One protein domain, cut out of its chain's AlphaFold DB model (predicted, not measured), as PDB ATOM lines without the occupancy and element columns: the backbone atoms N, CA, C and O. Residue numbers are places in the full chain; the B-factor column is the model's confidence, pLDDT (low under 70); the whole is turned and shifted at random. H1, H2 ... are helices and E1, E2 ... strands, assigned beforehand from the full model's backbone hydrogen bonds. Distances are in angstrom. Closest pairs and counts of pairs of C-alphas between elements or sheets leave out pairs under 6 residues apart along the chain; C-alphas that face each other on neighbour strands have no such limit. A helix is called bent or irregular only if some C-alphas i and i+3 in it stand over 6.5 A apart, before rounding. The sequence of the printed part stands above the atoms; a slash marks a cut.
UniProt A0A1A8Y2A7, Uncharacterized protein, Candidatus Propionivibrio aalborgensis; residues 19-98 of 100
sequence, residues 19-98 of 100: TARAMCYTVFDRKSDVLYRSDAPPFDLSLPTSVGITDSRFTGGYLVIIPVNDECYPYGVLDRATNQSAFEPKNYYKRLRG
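What this domain is: This is residues 19 to 98 of the 100 residues of an uncharacterized protein of Candidatus Propionivibrio aalborgensis (UniProt A0A1A8Y2A7). A narrow antiparallel sheet of three strands stands in the middle, with the short helix H1 in a loop out to one side of it and the final stretch with H2 and H3 strung loosely along the other side. H1 only grazes the sheet, near the start of E3; residues 78 to 85 and 93 to 98 stick out. The printed part has 80 residues with three named strands and three named helices, in the order E1, E2, H1, E3, H2, H3, and the sheet's order is E2, E1, E3. The class is mixed, helices and strands, with under half of the residues in named elements. The whole is compact, with a radius of gyration of the C-alphas of 13.0 A and spans of 32 by 31 by 25 A.

How they stand to each other: E1, residues 22 to 28, is the inner strand, and E3, residues 62 to 68, is its antiparallel neighbour at 155 degrees; N 26 and O 64 are within hydrogen-bond range at 2.8 A. E2, residues 34 to 38, is the other edge strand, antiparallel to E1 at 166 degrees, with N 27 and O 36 2.8 A apart; E1 and E2 form a hairpin. H1, residues 49 to 55, only grazes the sheet with its residues 49 to 53; its closest C-alphas to E3 are those of Ile 53 and Tyr 62, 7.3 A apart. E2, H1 and E3 make a split strand-helix-strand unit, two strands running the same way with a helix between them in the chain and E1 between them in the sheet, and its crossover is right-handed. H2, residues 78 to 81, and H3, residues 89 to 96, are not on the sheet and are apart from each other. H3 and E3 are apart, but only just, with their closest C-alphas 8.4 A from each other. In H1 every O i to N i+4 pair is within hydrogen-bond range, in H3 2 of 4 are, and H2 is too short for such a pair.

Where its parts are: E1 begins at C-alpha 22 (-86.585, -6.803, 169.961) and is 19.4 A long. E3 is 18.9 A long and E2 11.2 A. H1 measures 10.0 A, starting at C-alpha 49 (-78.919, 8.647, 178.243), and H2 5.1 A. H3 is 11.8 A long, ends at C-alpha 96 (-95.469, -3.267, 185.500), and is irregular, but only just: C-alphas 90 and 93 are 6.54 A apart.

The domain as a whole: The two C-alphas farthest apart are those of Asp 55 and Gly 98, at 35.8 A. The printed part has no cut. The link from E1 to E2 is tight, and the other four are short. Mean pLDDT of the printed part is 75.2; residues 19 to 21, 69 to 70 and 76 to 98 are under 70.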
ATOM      1  N   THR A  19     -82.011 -15.403 172.775       57.97
ATOM      2  CA  THR A  19     -83.329 -14.785 172.654       57.97
ATOM      3  C   THR A  19     -83.124 -13.277 172.583       57.97
ATOM      4  O   THR A  19     -83.301 -12.544 173.553       57.97
ATOM      5  N   ALA A  20     -82.678 -12.803 171.418       59.12
ATOM      6  CA  ALA A  20     -82.652 -11.388 171.100       59.12
ATOM      7  C   ALA A  20     -84.102 -10.890 171.098       59.12
ATOM      8  O   ALA A  20     -84.839 -11.060 170.131       59.12
ATOM      9  N   ARG A  21     -84.549 -10.346 172.234       60.69
ATOM     10  CA  ARG A  21     -85.845  -9.675 172.331       60.69
ATOM     11  C   ARG A  21     -85.701  -8.344 171.612       60.69
ATOM     12  O   ARG A  21     -84.799  -7.573 171.945       60.69
ATOM     13  N   ALA A  22     -86.558  -8.090 170.631       72.12
ATOM     14  CA  ALA A  22     -86.585  -6.803 169.961       72.12
ATOM     15  C   ALA A  22     -86.887  -5.709 171.000       72.12
ATOM     16  O   ALA A  22     -87.800  -5.834 171.820       72.12
ATOM     17  N   MET A  23     -86.076  -4.655 171.012       86.19
ATOM     18  CA  MET A  23     -86.271  -3.491 171.873       86.19
ATOM     19  C   MET A  23     -86.879  -2.385 171.032       86.19
ATOM     20  O   MET A  23     -86.372  -2.098 169.959       86.19
ATOM     21  N   CYS A  24     -87.938  -1.751 171.518       88.81
ATOM     22  CA  CYS A  24     -88.541  -0.597 170.873       88.81
ATOM     23  C   CYS A  24     -88.137   0.664 171.635       88.81
ATOM     24  O   CYS A  24     -88.542   0.879 172.783       88.81
ATOM     25  N   TYR A  25     -87.316   1.489 170.997       91.19
ATOM     26  CA  TYR A  25     -86.839   2.752 171.536       91.19
ATOM     27  C   TYR A  25     -87.831   3.841 171.166       91.19
ATOM     28  O   TYR A  25     -88.021   4.117 169.986       91.19
ATOM     29  N   THR A  26     -88.462   4.470 172.156       91.69
ATOM     30  CA  THR A  26     -89.365   5.606 171.941       91.69
ATOM     31  C   THR A  26     -88.824   6.843 172.644       91.69
ATOM     32  O   THR A  26     -88.589   6.812 173.850       91.69
ATOM     33  N   VAL A  27     -88.641   7.935 171.906       91.25
ATOM     34  CA  VAL A  27     -88.261   9.235 172.468       91.25
ATOM     35  C   VAL A  27     -89.482  10.134 172.486       91.25
ATOM     36  O   VAL A  27     -90.175  10.255 171.475       91.25
ATOM     37  N   PHE A  28     -89.715  10.773 173.624       90.00
ATOM     38  CA  PHE A  28     -90.782  11.744 173.818       90.00
ATOM     39  C   PHE A  28     -90.208  13.139 174.021       90.00
ATOM     40  O   PHE A  28     -89.111  13.288 174.565       90.00
ATOM     41  N   ASP A  29     -90.960  14.158 173.624       89.19
ATOM     42  CA  ASP A  29     -90.682  15.541 173.986       89.19
ATOM     43  C   ASP A  29     -91.184  15.863 175.415       89.19
ATOM     44  O   ASP A  29     -91.729  15.017 176.129       89.19
ATOM     45  N   ARG A  30     -91.031  17.119 175.850       87.50
ATOM     46  CA  ARG A  30     -91.507  17.573 177.174       87.50
ATOM     47  C   ARG A  30     -93.030  17.594 177.315       87.50
ATOM     48  O   ARG A  30     -93.529  17.605 178.437       87.50
ATOM     49  N   LYS A  31     -93.757  17.638 176.202       88.75
ATOM     50  CA  LYS A  31     -95.220  17.600 176.138       88.75
ATOM     51  C   LYS A  31     -95.754  16.168 176.048       88.75
ATOM     52  O   LYS A  31     -96.964  15.983 176.104       88.75
ATOM     53  N   SER A  32     -94.867  15.169 176.066       83.44
ATOM     54  CA  SER A  32     -95.170  13.742 175.888       83.44
ATOM     55  C   SER A  32     -95.583  13.364 174.461       83.44
ATOM     56  O   SER A  32     -96.162  12.297 174.259       83.44
ATOM     57  N   ASP A  33     -95.250  14.195 173.473       86.44
ATOM     58  CA  ASP A  33     -95.388  13.871 172.058       86.44
ATOM     59  C   ASP A  33     -94.244  12.947 171.630       86.44
ATOM     60  O   ASP A  33     -93.099  13.097 172.064       86.44
ATOM     61  N   VAL A  34     -94.534  11.963 170.778       86.88
ATOM     62  CA  VAL A  34     -93.507  11.045 170.272       86.88
ATOM     63  C   VAL A  34     -92.651  11.786 169.242       86.88
ATOM     64  O   VAL A  34     -93.160  12.347 168.281       86.88
ATOM     65  N   LEU A  35     -91.332  11.778 169.424       87.81
ATOM     66  CA  LEU A  35     -90.365  12.336 168.469       87.81
ATOM     67  C   LEU A  35     -89.662  11.249 167.655       87.81
ATOM     68  O   LEU A  35     -89.157  11.498 166.561       87.81
ATOM     69  N   TYR A  36     -89.587  10.043 168.210       89.00
ATOM     70  CA  TYR A  36     -88.925   8.901 167.599       89.00
ATOM     71  C   TYR A  36     -89.515   7.610 168.143       89.00
ATOM     72  O   TYR A  36     -89.782   7.503 169.338       89.00
ATOM     73  N   ARG A  37     -89.663   6.616 167.273       89.12
ATOM     74  CA  ARG A  37     -89.925   5.225 167.635       89.12
ATOM     75  C   ARG A  37     -89.248   4.344 166.600       89.12
ATOM     76  O   ARG A  37     -89.453   4.604 165.420       89.12
ATOM     77  N   SER A  38     -88.446   3.373 167.017       86.44
ATOM     78  CA  SER A  38     -87.852   2.349 166.143       86.44
ATOM     79  C   SER A  38     -87.185   1.264 166.992       86.44
ATOM     80  O   SER A  38     -86.923   1.456 168.180       86.44
ATOM     81  N   ASP A  39     -86.942   0.116 166.374       87.81
ATOM     82  CA  ASP A  39     -86.089  -0.966 166.858       87.81
ATOM     83  C   ASP A  39     -84.585  -0.636 166.807       87.81
ATOM     84  O   ASP A  39     -83.778  -1.286 167.471       87.81
ATOM     85  N   ALA A  40     -84.207   0.412 166.075       87.81
ATOM     86  CA  ALA A  40     -82.864   0.961 166.070       87.81
ATOM     87  C   ALA A  40     -82.673   1.983 167.209       87.81
ATOM     88  O   ALA A  40     -83.552   2.826 167.447       87.81
ATOM     89  N   PRO A  41     -81.518   1.966 167.900       89.81
ATOM     90  CA  PRO A  41     -81.228   2.935 168.947       89.81
ATOM     91  C   PRO A  41     -81.141   4.362 168.363       89.81
ATOM     92  O   PRO A  41     -80.500   4.563 167.331       89.81
ATOM     93  N   PRO A  42     -81.763   5.370 169.005       89.62
ATOM     94  CA  PRO A  42     -81.817   6.745 168.490       89.62
ATOM     95  C   PRO A  42     -80.481   7.502 168.557       89.62
ATOM     96  O   PRO A  42     -80.323   8.528 167.898       89.62
ATOM     97  N   PHE A  43     -79.560   7.036 169.396       91.12
ATOM     98  CA  PHE A  43     -78.210   7.553 169.616       91.12
ATOM     99  C   PHE A  43     -77.371   6.452 170.280       91.12
ATOM    100  O   PHE A  43     -77.894   5.382 170.601       91.12
ATOM    101  N   ASP A  44     -76.079   6.701 170.493       90.25
ATOM    102  CA  ASP A  44     -75.194   5.737 171.145       90.25
ATOM    103  C   ASP A  44     -75.595   5.498 172.614       90.25
ATOM    104  O   ASP A  44     -75.519   6.392 173.458       90.25
ATOM    105  N   LEU A  45     -76.027   4.271 172.908       89.25
ATOM    106  CA  LEU A  45     -76.444   3.834 174.243       89.25
ATOM    107  C   LEU A  45     -75.278   3.333 175.106       89.25
ATOM    108  O   LEU A  45     -75.504   2.921 176.242       89.25
ATOM    109  N   SER A  46     -74.043   3.356 174.594       91.19
ATOM    110  CA  SER A  46     -72.843   3.142 175.409       91.19
ATOM    111  C   SER A  46     -72.590   4.305 176.378       91.19
ATOM    112  O   SER A  46     -71.931   4.136 177.406       91.19
ATOM    113  N   LEU A  47     -73.162   5.475 176.075       90.50
ATOM    114  CA  LEU A  47     -73.095   6.683 176.884       90.50
ATOM    115  C   LEU A  47     -74.335   6.834 177.780       90.50
ATOM    116  O   LEU A  47     -75.403   6.288 177.481       90.50
ATOM    117  N   PRO A  48     -74.244   7.624 178.869       90.06
ATOM    118  CA  PRO A  48     -75.412   7.971 179.664       90.06
ATOM    119  C   PRO A  48     -76.510   8.589 178.795       90.06
ATOM    120  O   PRO A  48     -76.253   9.476 177.982       90.06
ATOM    121  N   THR A  49     -77.759   8.176 179.016       88.06
ATOM    122  CA  THR A  49     -78.919   8.647 178.243       88.06
ATOM    123  C   THR A  49     -79.039  10.173 178.227       88.06
ATOM    124  O   THR A  49     -79.432  10.743 177.215       88.06
ATOM    125  N   SER A  50     -78.670  10.851 179.319       86.75
ATOM    126  CA  SER A  50     -78.662  12.317 179.397       86.75
ATOM    127  C   SER A  50     -77.715  12.965 178.382       86.75
ATOM    128  O   SER A  50     -78.066  13.994 177.807       86.75
ATOM    129  N   VAL A  51     -76.552  12.357 178.137       90.31
ATOM    130  CA  VAL A  51     -75.566  12.815 177.146       90.31
ATOM    131  C   VAL A  51     -76.123  12.591 175.745       90.31
ATOM    132  O   VAL A  51     -76.290  13.544 174.993       90.31
ATOM    133  N   GLY A  52     -76.550  11.361 175.442       87.88
ATOM    134  CA  GLY A  52     -77.104  11.021 174.129       87.88
ATOM    135  C   GLY A  52     -78.340  11.844 173.741       87.88
ATOM    136  O   GLY A  52     -78.493  12.221 172.582       87.88
ATOM    137  N   ILE A  53     -79.205  12.198 174.698       88.31
ATOM    138  CA  ILE A  53     -80.354  13.089 174.460       88.31
ATOM    139  C   ILE A  53     -79.922  14.535 174.202       88.31
ATOM    140  O   ILE A  53     -80.539  15.216 173.385       88.31
ATOM    141  N   THR A  54     -78.897  15.015 174.902       88.06
ATOM    142  CA  THR A  54     -78.425  16.398 174.760       88.06
ATOM    143  C   THR A  54     -77.698  16.599 173.432       88.06
ATOM    144  O   THR A  54     -77.960  17.591 172.757       88.06
ATOM    145  N   ASP A  55     -76.870  15.630 173.033       85.69
ATOM    146  CA  ASP A  55     -76.032  15.689 171.828       85.69
ATOM    147  C   ASP A  55     -76.778  15.294 170.541       85.69
ATOM    148  O   ASP A  55     -76.271  15.464 169.431       85.69
ATOM    149  N   SER A  56     -77.993  14.758 170.668       82.94
ATOM    150  CA  SER A  56     -78.852  14.414 169.536       82.94
ATOM    151  C   SER A  56     -79.901  15.494 169.268       82.94
ATOM    152  O   SER A  56     -80.097  16.439 170.029       82.94
ATOM    153  N   ARG A  57     -80.671  15.314 168.190       85.94
ATOM    154  CA  ARG A  57     -81.820  16.168 167.836       85.94
ATOM    155  C   ARG A  57     -82.986  16.134 168.841       85.94
ATOM    156  O   ARG A  57     -84.034  16.709 168.564       85.94
ATOM    157  N   PHE A  58     -82.848  15.417 169.956       87.88
ATOM    158  CA  PHE A  58     -83.908  15.167 170.931       87.88
ATOM    159  C   PHE A  58     -83.746  15.979 172.225       87.88
ATOM    160  O   PHE A  58     -84.296  15.599 173.259       87.88
ATOM    161  N   THR A  59     -82.997  17.088 172.187       87.75
ATOM    162  CA  THR A  59     -82.668  17.899 173.364       87.75
ATOM    163  C   THR A  59     -83.892  18.207 174.227       87.75
ATOM    164  O   THR A  59     -84.878  18.797 173.786       87.75
ATOM    165  N   GLY A  60     -83.812  17.832 175.506       85.75
ATOM    166  CA  GLY A  60     -84.880  18.055 176.478       85.75
ATOM    167  C   GLY A  60     -86.020  17.037 176.442       85.75
ATOM    168  O   GLY A  60     -86.967  17.225 177.203       85.75
ATOM    169  N   GLY A  61     -85.938  16.004 175.604       90.00
ATOM    170  CA  GLY A  61     -86.828  14.848 175.623       90.00
ATOM    171  C   GLY A  61     -86.415  13.778 176.635       90.00
ATOM    172  O   GLY A  61     -85.472  13.949 177.408       90.00
ATOM    173  N   TYR A  62     -87.120  12.648 176.619       90.44
ATOM    174  CA  TYR A  62     -86.781  11.467 177.414       90.44
ATOM    175  C   TYR A  62     -86.964  10.177 176.612       90.44
ATOM    176  O   TYR A  62     -87.863  10.058 175.776       90.44
ATOM    177  N   LEU A  63     -86.089   9.205 176.869       90.75
ATOM    178  CA  LEU A  63     -86.078   7.902 176.210       90.75
ATOM    179  C   LEU A  63     -86.819   6.868 177.063       90.75
ATOM    180  O   LEU A  63     -86.562   6.733 178.258       90.75
ATOM    181  N   VAL A  64     -87.689   6.095 176.420       90.44
ATOM    182  CA  VAL A  64     -88.331   4.903 176.974       90.44
ATOM    183  C   VAL A  64     -87.948   3.709 176.107       90.44
ATOM    184  O   VAL A  64     -88.077   3.755 174.884       90.44
ATOM    185  N   ILE A  65     -87.485   2.635 176.743       90.25
ATOM    186  CA  ILE A  65     -87.081   1.392 176.077       90.25
ATOM    187  C   ILE A  65     -88.059   0.306 176.500       90.25
ATOM    188  O   ILE A  65     -88.213   0.043 177.693       90.25
ATOM    189  N   ILE A  66     -88.735  -0.306 175.531       84.88
ATOM    190  CA  ILE A  66     -89.760  -1.317 175.791       84.88
ATOM    191  C   ILE A  66     -89.361  -2.606 175.078       84.88
ATOM    192  O   ILE A  66     -89.233  -2.585 173.854       84.88
ATOM    193  N   PRO A  67     -89.198  -3.733 175.789       82.94
ATOM    194  CA  PRO A  67     -89.059  -5.019 175.124       82.94
ATOM    195  C   PRO A  67     -90.383  -5.362 174.434       82.94
ATOM    196  O   PRO A  67     -91.438  -5.364 175.073       82.94
ATOM    197  N   VAL A  68     -90.329  -5.655 173.139       80.06
ATOM    198  CA  VAL A  68     -91.482  -6.084 172.342       80.06
ATOM    199  C   VAL A  68     -91.282  -7.530 171.893       80.06
ATOM    200  O   VAL A  68     -90.161  -7.967 171.641       80.06
ATOM    201  N   ASN A  69     -92.373  -8.296 171.858       67.38
ATOM    202  CA  ASN A  69     -92.352  -9.676 171.364       67.38
ATOM    203  C   ASN A  69     -92.676  -9.752 169.866       67.38
ATOM    204  O   ASN A  69     -92.282 -10.719 169.222       67.38
ATOM    205  N   ASP A  70     -93.367  -8.733 169.346       68.62
ATOM    206  CA  ASP A  70     -93.969  -8.767 168.018       68.62
ATOM    207  C   ASP A  70     -93.314  -7.694 167.131       68.62
ATOM    208  O   ASP A  70     -92.310  -7.972 166.480       68.62
ATOM    209  N   GLU A  71     -93.811  -6.447 167.146       72.25
ATOM    210  CA  GLU A  71     -93.399  -5.420 166.177       72.25
ATOM    211  C   GLU A  71     -93.174  -4.037 166.817       72.25
ATOM    212  O   GLU A  71     -93.931  -3.583 167.679       72.25
ATOM    213  N   CYS A  72     -92.116  -3.346 166.376       82.06
ATOM    214  CA  CYS A  72     -91.830  -1.949 166.709       82.06
ATOM    215  C   CYS A  72     -91.944  -1.103 165.442       82.06
ATOM    216  O   CYS A  72     -91.022  -1.035 164.632       82.06
ATOM    217  N   TYR A  73     -93.087  -0.453 165.261       80.12
ATOM    218  CA  TYR A  73     -93.300   0.354 164.069       80.12
ATOM    219  C   TYR A  73     -92.630   1.720 164.182       80.12
ATOM    220  O   TYR A  73     -92.760   2.381 165.224       80.12
ATOM    221  N   PRO A  74     -91.977   2.186 163.102       75.69
ATOM    222  CA  PRO A  74     -91.398   3.506 163.091       75.69
ATOM    223  C   PRO A  74     -92.461   4.590 163.280       75.69
ATOM    224  O   PRO A  74     -93.580   4.508 162.758       75.69
ATOM    225  N   TYR A  75     -92.103   5.616 164.048       70.88
ATOM    226  CA  TYR A  75     -92.968   6.774 164.267       70.88
ATOM    227  C   TYR A  75     -93.364   7.425 162.926       70.88
ATOM    228  O   TYR A  75     -92.531   7.558 162.032       70.88
ATOM    229  N   GLY A  76     -94.642   7.787 162.770       67.06
ATOM    230  CA  GLY A  76     -95.215   8.319 161.526       67.06
ATOM    231  C   GLY A  76     -95.733   7.276 160.522       67.06
ATOM    232  O   GLY A  76     -96.481   7.638 159.614       67.06
ATOM    233  N   VAL A  77     -95.408   5.983 160.681       59.03
ATOM    234  CA  VAL A  77     -96.013   4.902 159.870       59.03
ATOM    235  C   VAL A  77     -97.374   4.481 160.435       59.03
ATOM    236  O   VAL A  77     -98.314   4.252 159.676       59.03
ATOM    237  N   LEU A  78     -97.517   4.468 161.764       55.91
ATOM    238  CA  LEU A  78     -98.784   4.154 162.437       55.91
ATOM    239  C   LEU A  78     -99.831   5.271 162.334       55.91
ATOM    240  O   LEU A  78    -101.017   4.961 162.247       55.91
ATOM    241  N   ASP A  79     -99.416   6.540 162.249       50.22
ATOM    242  CA  ASP A  79    -100.350   7.674 162.128       50.22
ATOM    243  C   ASP A  79    -101.191   7.619 160.842       50.22
ATOM    244  O   ASP A  79    -102.252   8.235 160.762       50.22
ATOM    245  N   ARG A  80    -100.750   6.857 159.831       44.66
ATOM    246  CA  ARG A  80    -101.515   6.627 158.597       44.66
ATOM    247  C   ARG A  80    -102.399   5.384 158.628       44.66
ATOM    248  O   ARG A  80    -103.340   5.322 157.843       44.66
ATOM    249  N   ALA A  81    -102.089   4.395 159.464       44.31
ATOM    250  CA  ALA A  81    -102.710   3.074 159.391       44.31
ATOM    251  C   ALA A  81    -103.736   2.819 160.501       44.31
ATOM    252  O   ALA A  81    -104.707   2.105 160.265       44.31
ATOM    253  N   THR A  82    -103.584   3.409 161.687       44.59
ATOM    254  CA  THR A  82    -104.458   3.061 162.808       44.59
ATOM    255  C   THR A  82    -104.557   4.181 163.836       44.59
ATOM    256  O   THR A  82    -103.565   4.645 164.386       44.59
ATOM    257  N   ASN A  83    -105.803   4.507 164.195       45.69
ATOM    258  CA  ASN A  83    -106.223   4.997 165.514       45.69
ATOM    259  C   ASN A  83    -105.790   4.004 166.623       45.69
ATOM    260  O   ASN A  83    -106.614   3.424 167.326       45.69
ATOM    261  N   GLN A  84    -104.496   3.730 166.764       44.03
ATOM    262  CA  GLN A  84    -103.945   2.875 167.803       44.03
ATOM    263  C   GLN A  84    -103.350   3.767 168.874       44.03
ATOM    264  O   GLN A  84    -102.169   4.099 168.867       44.03
ATOM    265  N   SER A  85    -104.251   4.142 169.786       45.03
ATOM    266  CA  SER A  85    -103.994   4.322 171.213       45.03
ATOM    267  C   SER A  85    -102.623   4.909 171.522       45.03
ATOM    268  O   SER A  85    -101.640   4.172 171.642       45.03
ATOM    269  N   ALA A  86    -102.599   6.230 171.704       45.50
ATOM    270  CA  ALA A  86    -101.530   6.948 172.372       45.50
ATOM    271  C   ALA A  86    -100.925   6.065 173.474       45.50
ATOM    272  O   ALA A  86    -101.578   5.741 174.469       45.50
ATOM    273  N   PHE A  87     -99.690   5.612 173.260       53.72
ATOM    274  CA  PHE A  87     -98.908   5.025 174.330       53.72
ATOM    275  C   PHE A  87     -98.715   6.143 175.352       53.72
ATOM    276  O   PHE A  87     -97.883   7.023 175.161       53.72
ATOM    277  N   GLU A  88     -99.553   6.162 176.387       52.47
ATOM    278  CA  GLU A  88     -99.468   7.155 177.444       52.47
ATOM    279  C   GLU A  88     -98.442   6.651 178.473       52.47
ATOM    280  O   GLU A  88     -98.712   5.672 179.185       52.47
ATOM    281  N   PRO A  89     -97.256   7.279 178.579       50.72
ATOM    282  CA  PRO A  89     -96.165   6.769 179.411       50.72
ATOM    283  C   PRO A  89     -96.560   6.625 180.889       50.72
ATOM    284  O   PRO A  89     -96.052   5.746 181.588       50.72
ATOM    285  N   LYS A  90     -97.544   7.408 181.358       53.66
ATOM    286  CA  LYS A  90     -98.087   7.337 182.724       53.66
ATOM    287  C   LYS A  90     -98.656   5.961 183.082       53.66
ATOM    288  O   LYS A  90     -98.540   5.529 184.228       53.66
ATOM    289  N   ASN A  91     -99.233   5.244 182.119       56.09
ATOM    290  CA  ASN A  91     -99.894   3.962 182.370       56.09
ATOM    291  C   ASN A  91     -98.953   2.751 182.242       56.09
ATOM    292  O   ASN A  91     -99.302   1.658 182.694       56.09
ATOM    293  N   TYR A  92     -97.754   2.927 181.680       55.66
ATOM    294  CA  TYR A  92     -96.771   1.851 181.530       55.66
ATOM    295  C   TYR A  92     -96.255   1.354 182.889       55.66
ATOM    296  O   TYR A  92     -96.368   0.169 183.207       55.66
ATOM    297  N   TYR A  93     -95.798   2.267 183.753       53.75
ATOM    298  CA  TYR A  93     -95.295   1.916 185.090       53.75
ATOM    299  C   TYR A  93     -96.368   1.314 186.008       53.75
ATOM    300  O   TYR A  93     -96.056   0.514 186.891       53.75
ATOM    301  N   LYS A  94     -97.644   1.664 185.800       57.22
ATOM    302  CA  LYS A  94     -98.770   1.077 186.539       57.22
ATOM    303  C   LYS A  94     -98.993  -0.388 186.152       57.22
ATOM    304  O   LYS A  94     -99.292  -1.206 187.014       57.22
ATOM    305  N   ARG A  95     -98.795  -0.729 184.876       54.66
ATOM    306  CA  ARG A  95     -98.954  -2.096 184.355       54.66
ATOM    307  C   ARG A  95     -97.828  -3.031 184.808       54.66
ATOM    308  O   ARG A  95     -98.086  -4.205 185.040       54.66
ATOM    309  N   LEU A  96     -96.610  -2.507 184.976       54.25
ATOM    310  CA  LEU A  96     -95.469  -3.267 185.500       54.25
ATOM    311  C   LEU A  96     -95.608  -3.623 186.989       54.25
ATOM    312  O   LEU A  96     -95.138  -4.676 187.396       54.25
ATOM    313  N   ARG A  97     -96.280  -2.784 187.789       55.28
ATOM    314  CA  ARG A  97     -96.513  -3.031 189.225       55.28
ATOM    315  C   ARG A  97     -97.720  -3.923 189.546       55.28
ATOM    316  O   ARG A  97     -97.915  -4.255 190.703       55.28
ATOM    317  N   GLY A  98     -98.538  -4.280 188.554       47.75
ATOM    318  CA  GLY A  98     -99.744  -5.099 188.740       47.75
ATOM    319  C   GLY A  98     -99.572  -6.584 188.411       47.75
ATOM    320  O   GLY A  98    -100.574  -7.270 188.237       47.75
TER     321      GLY A  98